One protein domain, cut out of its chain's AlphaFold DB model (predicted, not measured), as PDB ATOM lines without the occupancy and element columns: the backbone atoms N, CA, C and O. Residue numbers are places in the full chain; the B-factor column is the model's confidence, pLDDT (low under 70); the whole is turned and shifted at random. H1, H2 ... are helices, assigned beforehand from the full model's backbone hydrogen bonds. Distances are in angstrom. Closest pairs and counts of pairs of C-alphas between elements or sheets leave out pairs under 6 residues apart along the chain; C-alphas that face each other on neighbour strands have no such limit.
ATOM      1  N   GLU A 134     294.222 292.133 201.510       64.88
ATOM      2  CA  GLU A 134     294.721 292.428 200.162       64.88
ATOM      3  C   GLU A 134     294.675 291.214 199.229       64.88
ATOM      4  O   GLU A 134     294.322 291.366 198.069       64.88
ATOM      5  N   GLN A 135     294.984 289.996 199.685       59.84
ATOM      6  CA  GLN A 135     294.885 288.791 198.847       59.84
ATOM      7  C   GLN A 135     293.429 288.451 198.508       59.84
ATOM      8  O   GLN A 135     293.134 288.024 197.391       59.84
ATOM      9  N   ARG A 136     292.500 288.680 199.444       59.41
ATOM     10  CA  ARG A 136     291.057 288.555 199.216       59.41
ATOM     11  C   ARG A 136     290.572 289.634 198.256       59.41
ATOM     12  O   ARG A 136     289.800 289.319 197.361       59.41
ATOM     13  N   GLU A 137     291.027 290.871 198.415       63.19
ATOM     14  CA  GLU A 137     290.722 291.993 197.524       63.19
ATOM     15  C   GLU A 137     291.336 291.805 196.136       63.19
ATOM     16  O   GLU A 137     290.665 292.087 195.156       63.19
ATOM     17  N   ALA A 138     292.537 291.240 196.016       62.62
ATOM     18  CA  ALA A 138     293.185 290.921 194.746       62.62
ATOM     19  C   ALA A 138     292.512 289.736 194.043       62.62
ATOM     20  O   ALA A 138     292.334 289.759 192.824       62.62
ATOM     21  N   TRP A 139     292.083 288.713 194.791       57.34
ATOM     22  CA  TRP A 139     291.255 287.632 194.255       57.34
ATOM     23  C   TRP A 139     289.878 288.150 193.832       57.34
ATOM     24  O   TRP A 139     289.416 287.819 192.744       57.34
ATOM     25  N   LEU A 140     289.242 289.008 194.636       59.34
ATOM     26  CA  LEU A 140     288.000 289.690 194.270       59.34
ATOM     27  C   LEU A 140     288.207 290.622 193.075       59.34
ATOM     28  O   LEU A 140     287.352 290.633 192.214       59.34
ATOM     29  N   ALA A 141     289.318 291.340 192.943       59.62
ATOM     30  CA  ALA A 141     289.590 292.212 191.800       59.62
ATOM     31  C   ALA A 141     289.806 291.405 190.512       59.62
ATOM     32  O   ALA A 141     289.286 291.765 189.459       59.62
ATOM     33  N   ARG A 142     290.514 290.271 190.605       59.38
ATOM     34  CA  ARG A 142     290.713 289.340 189.482       59.38
ATOM     35  C   ARG A 142     289.446 288.576 189.107       59.38
ATOM     36  O   ARG A 142     289.241 288.291 187.936       59.38
ATOM     37  N   THR A 143     288.605 288.241 190.082       58.06
ATOM     38  CA  THR A 143     287.419 287.403 189.860       58.06
ATOM     39  C   THR A 143     286.172 288.247 189.602       58.06
ATOM     40  O   THR A 143     285.381 287.897 188.740       58.06
ATOM     41  N   ALA A 144     285.966 289.370 190.292       58.38
ATOM     42  CA  ALA A 144     284.782 290.229 190.144       58.38
ATOM     43  C   ALA A 144     284.719 290.962 188.798       58.38
ATOM     44  O   ALA A 144     283.615 291.313 188.389       58.38
ATOM     45  N   ASN A 145     285.860 291.127 188.119       65.06
ATOM     46  CA  ASN A 145     285.964 291.747 186.793       65.06
ATOM     47  C   ASN A 145     286.129 290.735 185.650       65.06
ATOM     48  O   ASN A 145     286.430 291.126 184.531       65.06
ATOM     49  N   ASP A 146     285.953 289.440 185.912       80.56
ATOM     50  CA  ASP A 146     285.763 288.462 184.840       80.56
ATOM     51  C   ASP A 146     284.497 288.827 184.047       80.56
ATOM     52  O   ASP A 146     283.472 289.135 184.664       80.56
ATOM     53  N   ASP A 147     284.568 288.765 182.717       85.88
ATOM     54  CA  ASP A 147     283.486 288.977 181.747       85.88
ATOM     55  C   ASP A 147     282.123 288.457 182.238       85.88
ATOM     56  O   ASP A 147     281.110 289.158 182.192       85.88
ATOM     57  N   PHE A 148     282.086 287.249 182.814       88.31
ATOM     58  CA  PHE A 148     280.852 286.676 183.360       88.31
ATOM     59  C   PHE A 148     280.298 287.473 184.550       88.31
ATOM     60  O   PHE A 148     279.088 287.662 184.681       88.31
ATOM     61  N   ASN A 149     281.165 287.906 185.465       87.94
ATOM     62  CA  ASN A 149     280.758 288.664 186.644       87.94
ATOM     63  C   ASN A 149     280.369 290.101 186.287       87.94
ATOM     64  O   ASN A 149     279.441 290.618 186.909       87.94
ATOM     65  N   VAL A 150     281.013 290.709 185.287       87.75
ATOM     66  CA  VAL A 150     280.614 292.008 184.722       87.75
ATOM     67  C   VAL A 150     279.216 291.904 184.116       87.75
ATOM     68  O   VAL A 150     278.314 292.626 184.546       87.75
ATOM     69  N   TRP A 151     279.004 290.931 183.226       91.56
ATOM     70  CA  TRP A 151     277.704 290.654 182.618       91.56
ATOM     71  C   TRP A 151     276.619 290.400 183.668       91.56
ATOM     72  O   TRP A 151     275.592 291.077 183.678       91.56
ATOM     73  N   LEU A 152     276.855 289.473 184.604       92.06
ATOM     74  CA  LEU A 152     275.859 289.125 185.616       92.06
ATOM     75  C   LEU A 152     275.531 290.330 186.503       92.06
ATOM     76  O   LEU A 152     274.361 290.576 186.775       92.06
ATOM     77  N   ASN A 153     276.537 291.103 186.927       90.81
ATOM     78  CA  ASN A 153     276.319 292.312 187.721       90.81
ATOM     79  C   ASN A 153     275.476 293.351 186.967       90.81
ATOM     80  O   ASN A 153     274.638 293.981 187.602       90.81
ATOM     81  N   GLY A 154     275.655 293.496 185.650       89.31
ATOM     82  CA  GLY A 154     274.824 294.373 184.817       89.31
ATOM     83  C   GLY A 154     273.349 293.965 184.785       89.31
ATOM     84  O   GLY A 154     272.477 294.823 184.690       89.31
ATOM     85  N   GLN A 155     273.054 292.672 184.938       91.06
ATOM     86  CA  GLN A 155     271.677 292.176 184.991       91.06
ATOM     87  C   GLN A 155     271.055 292.304 186.385       91.06
ATOM     88  O   GLN A 155     269.873 292.615 186.516       91.06
ATOM     89  N   VAL A 156     271.837 292.034 187.436       93.88
ATOM     90  CA  VAL A 156     271.301 291.804 188.791       93.88
ATOM     91  C   VAL A 156     271.548 292.946 189.768       93.88
ATOM     92  O   VAL A 156     271.120 292.845 190.914       93.88
ATOM     93  N   LYS A 157     272.263 294.008 189.379       91.81
ATOM     94  CA  LYS A 157     272.452 295.182 190.238       91.81
ATOM     95  C   LYS A 157     271.612 296.367 189.776       91.81
ATOM     96  O   LYS A 157     271.598 296.699 188.596       91.81
ATOM     97  N   VAL A 158     270.975 297.037 190.733       89.56
ATOM     98  CA  VAL A 158     270.263 298.312 190.561       89.56
ATOM     99  C   VAL A 158     270.885 299.307 191.536       89.56
ATOM    100  O   VAL A 158     271.055 298.988 192.713       89.56
ATOM    101  N   ASP A 159     271.327 300.466 191.043       87.06
ATOM    102  CA  ASP A 159     272.024 301.496 191.836       87.06
ATOM    103  C   ASP A 159     273.202 300.947 192.666       87.06
ATOM    104  O   ASP A 159     273.435 301.309 193.820       87.06
ATOM    105  N   GLY A 160     273.937 299.991 192.086       82.94
ATOM    106  CA  GLY A 160     275.084 299.337 192.720       82.94
ATOM    107  C   GLY A 160     274.736 298.279 193.776       82.94
ATOM    108  O   GLY A 160     275.644 297.593 194.260       82.94
ATOM    109  N   LYS A 161     273.454 298.080 194.101       87.31
ATOM    110  CA  LYS A 161     272.976 297.072 195.059       87.31
ATOM    111  C   LYS A 161     272.466 295.827 194.345       87.31
ATOM    112  O   LYS A 161     271.892 295.914 193.268       87.31
ATOM    113  N   LEU A 162     272.697 294.661 194.949       91.69
ATOM    114  CA  LEU A 162     272.185 293.385 194.448       91.69
ATOM    115  C   LEU A 162     270.661 293.335 194.592       91.69
ATOM    116  O   LEU A 162     270.146 293.480 195.698       91.69
ATOM    117  N   ASP A 163     269.987 293.053 193.487       94.94
ATOM    118  CA  ASP A 163     268.563 292.771 193.397       94.94
ATOM    119  C   ASP A 163     268.375 291.249 193.264       94.94
ATOM    120  O   ASP A 163     268.819 290.619 192.295       94.94
ATOM    121  N   LEU A 164     267.777 290.638 194.290       93.25
ATOM    122  CA  LEU A 164     267.570 289.192 194.327       93.25
ATOM    123  C   LEU A 164     266.495 288.738 193.342       93.25
ATOM    124  O   LEU A 164     266.633 287.654 192.780       93.25
ATOM    125  N   ASP A 165     265.474 289.550 193.087       94.06
ATOM    126  CA  ASP A 165     264.406 289.185 192.161       94.06
ATOM    127  C   ASP A 165     264.959 289.115 190.740       94.06
ATOM    128  O   ASP A 165     264.725 288.138 190.024       94.06
ATOM    129  N   ARG A 166     265.819 290.068 190.366       95.69
ATOM    130  CA  ARG A 166     266.561 290.014 189.098       95.69
ATOM    131  C   ARG A 166     267.519 288.832 189.029       95.69
ATOM    132  O   ARG A 166     267.603 288.180 187.992       95.69
ATOM    133  N   LEU A 167     268.229 288.527 190.115       95.69
ATOM    134  CA  LEU A 167     269.108 287.358 190.174       95.69
ATOM    135  C   LEU A 167     268.338 286.056 189.918       95.69
ATOM    136  O   LEU A 167     268.801 285.226 189.135       95.69
ATOM    137  N   TYR A 168     267.173 285.881 190.543       95.25
ATOM    138  CA  TYR A 168     266.330 284.707 190.328       95.25
ATOM    139  C   TYR A 168     265.666 284.706 188.950       95.25
ATOM    140  O   TYR A 168     265.571 283.642 188.346       95.25
ATOM    141  N   ALA A 169     265.290 285.864 188.407       95.12
ATOM    142  CA  ALA A 169     264.771 285.968 187.046       95.12
ATOM    143  C   ALA A 169     265.821 285.550 186.000       95.12
ATOM    144  O   ALA A 169     265.526 284.770 185.096       95.12
ATOM    145  N   VAL A 170     267.073 286.000 186.161       95.00
ATOM    146  CA  VAL A 170     268.201 285.559 185.322       95.00
ATOM    147  C   VAL A 170     268.468 284.069 185.520       95.00
ATOM    148  O   VAL A 170     268.690 283.354 184.554       95.00
ATOM    149  N   ALA A 171     268.429 283.559 186.751       95.06
ATOM    150  CA  ALA A 171     268.581 282.126 187.004       95.06
ATOM    151  C   ALA A 171     267.509 281.305 186.262       95.06
ATOM    152  O   ALA A 171     267.822 280.331 185.573       95.06
ATOM    153  N   GLN A 172     266.255 281.747 186.347       94.94
ATOM    154  CA  GLN A 172     265.108 281.082 185.747       94.94
ATOM    155  C   GLN A 172     265.155 281.091 184.216       94.94
ATOM    156  O   GLN A 172     264.795 280.085 183.607       94.94
ATOM    157  N   SER A 173     265.645 282.166 183.584       94.69
ATOM    158  CA  SER A 173     265.768 282.229 182.119       94.69
ATOM    159  C   SER A 173     266.754 281.204 181.547       94.69
ATOM    160  O   SER A 173     266.616 280.801 180.395       94.69
ATOM    161  N   TYR A 174     267.688 280.714 182.370       94.12
ATOM    162  CA  TYR A 174     268.599 279.613 182.042       94.12
ATOM    163  C   TYR A 174     268.185 278.270 182.674       94.12
ATOM    164  O   TYR A 174     268.984 277.338 182.736       94.12
ATOM    165  N   GLY A 175     266.943 278.143 183.153       92.25
ATOM    166  CA  GLY A 175     266.400 276.887 183.686       92.25
ATOM    167  C   GLY A 175     266.824 276.546 185.120       92.25
ATOM    168  O   GLY A 175     266.602 275.424 185.574       92.25
ATOM    169  N   VAL A 176     267.411 277.486 185.868       92.88
ATOM    170  CA  VAL A 176     267.765 277.291 187.282       92.88
ATOM    171  C   VAL A 176     266.592 277.709 188.165       92.88
ATOM    172  O   VAL A 176     266.348 278.892 188.379       92.88
ATOM    173  N   THR A 177     265.878 276.728 188.718       91.44
ATOM    174  CA  THR A 177     264.681 276.943 189.558       91.44
ATOM    175  C   THR A 177     264.944 276.819 191.061       91.44
ATOM    176  O   THR A 177     264.073 277.111 191.879       91.44
ATOM    177  N   LYS A 178     266.145 276.380 191.454       91.94
ATOM    178  CA  LYS A 178     266.496 276.147 192.859       91.94
ATOM    179  C   LYS A 178     266.597 277.464 193.642       91.94
ATOM    180  O   LYS A 178     267.371 278.349 193.283       91.94
ATOM    181  N   ARG A 179     265.862 277.534 194.755       92.12
ATOM    182  CA  ARG A 179     265.798 278.662 195.700       92.12
ATOM    183  C   ARG A 179     266.764 278.481 196.876       92.12
ATOM    184  O   ARG A 179     266.992 277.356 197.323       92.12
ATOM    185  N   TYR A 180     267.312 279.583 197.389       91.31
ATOM    186  CA  TYR A 180     268.292 279.613 198.489       91.31
ATOM    187  C   TYR A 180     267.883 280.580 199.609       91.31
ATOM    188  O   TYR A 180     268.713 281.268 200.195       91.31
ATOM    189  N   ASP A 181     266.593 280.623 199.915       90.56
ATOM    190  CA  ASP A 181     265.969 281.696 200.706       90.56
ATOM    191  C   ASP A 181     266.455 281.767 202.157       90.56
ATOM    192  O   ASP A 181     266.371 282.807 202.797       90.56
ATOM    193  N   HIS A 182     267.019 280.666 202.653       87.69
ATOM    194  CA  HIS A 182     267.620 280.555 203.980       87.69
ATOM    195  C   HIS A 182     269.042 281.149 204.071       87.69
ATOM    196  O   HIS A 182     269.619 281.173 205.156       87.69
ATOM    197  N   LEU A 183     269.641 281.585 202.958       85.38
ATOM    198  CA  LEU A 183     270.996 282.147 202.912       85.38
ATOM    199  C   LEU A 183     270.973 283.671 202.789       85.38
ATOM    200  O   LEU A 183     270.011 284.254 202.292       85.38
ATOM    201  N   ASN A 184     272.067 284.339 203.167       90.94
ATOM    202  CA  ASN A 184     272.167 285.786 202.959       90.94
ATOM    203  C   ASN A 184     272.298 286.140 201.456       90.94
ATOM    204  O   ASN A 184     272.761 285.307 200.670       90.94
ATOM    205  N   PRO A 185     271.954 287.373 201.030       87.94
ATOM    206  CA  PRO A 185     271.922 287.744 199.610       87.94
ATOM    207  C   PRO A 185     273.231 287.478 198.847       87.94
ATOM    208  O   PRO A 185     273.218 287.033 197.699       87.94
ATOM    209  N   GLY A 186     274.381 287.689 199.495       85.50
ATOM    210  CA  GLY A 186     275.691 287.422 198.898       85.50
ATOM    211  C   GLY A 186     275.946 285.930 198.659       85.50
ATOM    212  O   GLY A 186     276.462 285.550 197.607       85.50
ATOM    213  N   GLN A 187     275.545 285.078 199.605       82.81
ATOM    214  CA  GLN A 187     275.616 283.620 199.476       82.81
ATOM    215  C   GLN A 187     274.661 283.098 198.395       82.81
ATOM    216  O   GLN A 187     275.055 282.237 197.608       82.81
ATOM    217  N   GLN A 188     273.447 283.651 198.304       93.12
ATOM    218  CA  GLN A 188     272.496 283.312 197.238       93.12
ATOM    219  C   GLN A 188     273.088 283.620 195.856       93.12
ATOM    220  O   GLN A 188     273.145 282.742 194.993       93.12
ATOM    221  N   ARG A 189     273.639 284.829 195.675       92.69
ATOM    222  CA  ARG A 189     274.348 285.228 194.450       92.69
ATOM    223  C   ARG A 189     275.513 284.313 194.122       92.69
ATOM    224  O   ARG A 189     275.696 283.971 192.957       92.69
ATOM    225  N   MET A 190     276.313 283.935 195.117       89.25
ATOM    226  CA  MET A 190     277.449 283.039 194.905       89.25
ATOM    227  C   MET A 190     276.986 281.678 194.373       89.25
ATOM    228  O   MET A 190     277.461 281.234 193.329       89.25
ATOM    229  N   ASN A 191     276.023 281.049 195.048       89.44
ATOM    230  CA  ASN A 191     275.531 279.724 194.673       89.44
ATOM    231  C   ASN A 191     274.872 279.723 193.288       89.44
ATOM    232  O   ASN A 191     275.164 278.848 192.474       89.44
ATOM    233  N   ILE A 192     274.036 280.721 192.992       93.00
ATOM    234  CA  ILE A 192     273.389 280.863 191.680       93.00
ATOM    235  C   ILE A 192     274.428 281.165 190.594       93.00
ATOM    236  O   ILE A 192     274.406 280.544 189.534       93.00
ATOM    237  N   GLY A 193     275.390 282.050 190.869       91.31
ATOM    238  CA  GLY A 193     276.458 282.406 189.935       91.31
ATOM    239  C   GLY A 193     277.336 281.218 189.528       91.31
ATOM    240  O   GLY A 193     277.693 281.105 188.358       91.31
ATOM    241  N   VAL A 194     277.642 280.298 190.454       89.06
ATOM    242  CA  VAL A 194     278.395 279.063 190.151       89.06
ATOM    243  C   VAL A 194     277.635 278.163 189.176       89.06
ATOM    244  O   VAL A 194     278.249 277.577 188.284       89.06
ATOM    245  N   VAL A 195     276.312 278.057 189.328       91.06
ATOM    246  CA  VAL A 195     275.471 277.262 188.421       91.06
ATOM    247  C   VAL A 195     275.368 277.948 187.061       91.06
ATOM    248  O   VAL A 195     275.670 277.322 186.047       91.06
ATOM    249  N   LEU A 196     275.035 279.243 187.042       92.50
ATOM    250  CA  LEU A 196     274.931 280.053 185.826       92.50
ATOM    251  C   LEU A 196     276.214 279.993 184.985       92.50
ATOM    252  O   LEU A 196     276.153 279.801 183.778       92.50
ATOM    253  N   ARG A 197     277.390 280.056 185.613       89.31
ATOM    254  CA  ARG A 197     278.682 280.000 184.911       89.31
ATOM    255  C   ARG A 197     278.893 278.719 184.092       89.31
ATOM    256  O   ARG A 197     279.670 278.733 183.144       89.31
ATOM    257  N   ARG A 198     278.230 277.615 184.450       88.38
ATOM    258  CA  ARG A 198     278.321 276.334 183.727       88.38
ATOM    259  C   ARG A 198     277.349 276.235 182.554       88.38
ATOM    260  O   ARG A 198     277.589 275.436 181.658       88.38
ATOM    261  N   ILE A 199     276.255 276.992 182.592       91.81
ATOM    262  CA  ILE A 199     275.128 276.845 181.660       91.81
ATOM    263  C   ILE A 199     274.978 278.031 180.707       91.81
ATOM    264  O   ILE A 199     274.475 277.851 179.604       91.81
ATOM    265  N   VAL A 200     275.424 279.228 181.100       91.06
ATOM    266  CA  VAL A 200     275.404 280.403 180.227       91.06
ATOM    267  C   VAL A 200     276.526 280.256 179.193       91.06
ATOM    268  O   VAL A 200     277.695 280.147 179.581       91.06
ATOM    269  N   PRO A 201     276.214 280.269 177.884       89.88
ATOM    270  CA  PRO A 201     277.227 280.191 176.840       89.88
ATOM    271  C   PRO A 201     278.230 281.344 176.932       89.88
ATOM    272  O   PRO A 201     277.851 282.494 177.140       89.88
ATOM    273  N   ALA A 202     279.515 281.060 176.710       84.81
ATOM    274  CA  ALA A 202     280.565 282.079 176.803       84.81
ATOM    275  C   ALA A 202     280.380 283.250 175.822       84.81
ATOM    276  O   ALA A 202     280.760 284.375 176.133       84.81
ATOM    277  N   GLY A 203     279.753 283.007 174.666       86.44
ATOM    278  CA  GLY A 203     279.422 284.057 173.698       86.44
ATOM    279  C   GLY A 203     278.462 285.122 174.241       86.44
ATOM    280  O   GLY A 203     278.474 286.239 173.743       86.44
ATOM    281  N   THR A 204     277.685 284.812 175.285       84.62
ATOM    282  CA  THR A 204     276.712 285.736 175.886       84.62
ATOM    283  C   THR A 204     277.370 286.847 176.706       84.62
ATOM    284  O   THR A 204     276.817 287.938 176.800       84.62
ATOM    285  N   TYR A 205     278.527 286.580 177.319       85.25
ATOM    286  CA  TYR A 205     279.185 287.524 178.231       85.25
ATOM    287  C   TYR A 205     280.574 287.985 177.775       85.25
ATOM    288  O   TYR A 205     281.080 288.946 178.329       85.25
TER     289      TYR A 205
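AT A GLANCE: This is residues 134 to 205 of the 208 residues of an uncharacterized protein of Rhizobium pusense (UniProt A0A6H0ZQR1). Three helices make a small body, H3 and H4 side by side with H2 steeply tilted to both, while residues 134 to 143 of H1 stick out as an arm. The printed part has 72 residues with four named helices, H1 to H4 in order, and no named strand: all helix. It is compact, radius of gyration of the C-alphas 12.2 A, spanning 35 by 31 by 23 A.

HOW THE PARTS SIT: H1, residues 134 to 144, is close to but not clearly touching H2, residues 147 to 156 (closest C-alphas Ala 144 and Val 150, 7.1 A). H2 touches H3, residues 164 to 173 (closest C-alphas Val 156 and Arg 166, 5.1 A). H3 touches H4, residues 185 to 199, at a shallow tilt of 16 degrees, the same way (closest C-alphas Ala 171 and Leu 196, 6.8 A). In H4, 9 of 11 O i to N i+4 pairs are within hydrogen-bond range; in H1, H2 and H3 every pair is.

IN THESE COORDINATES: H1, 14.3 A long, begins at C-alpha 134 (294.721, 292.428, 200.162). H2 measures 14.4 A and H3 14.2 A. H4, 21.2 A, ends at C-alpha 199 (275.128, 276.845, 181.660).

THE WHOLE: The printed part has no cut. The H3 to H4 link is long. Residues 134 to 145 are under pLDDT 70.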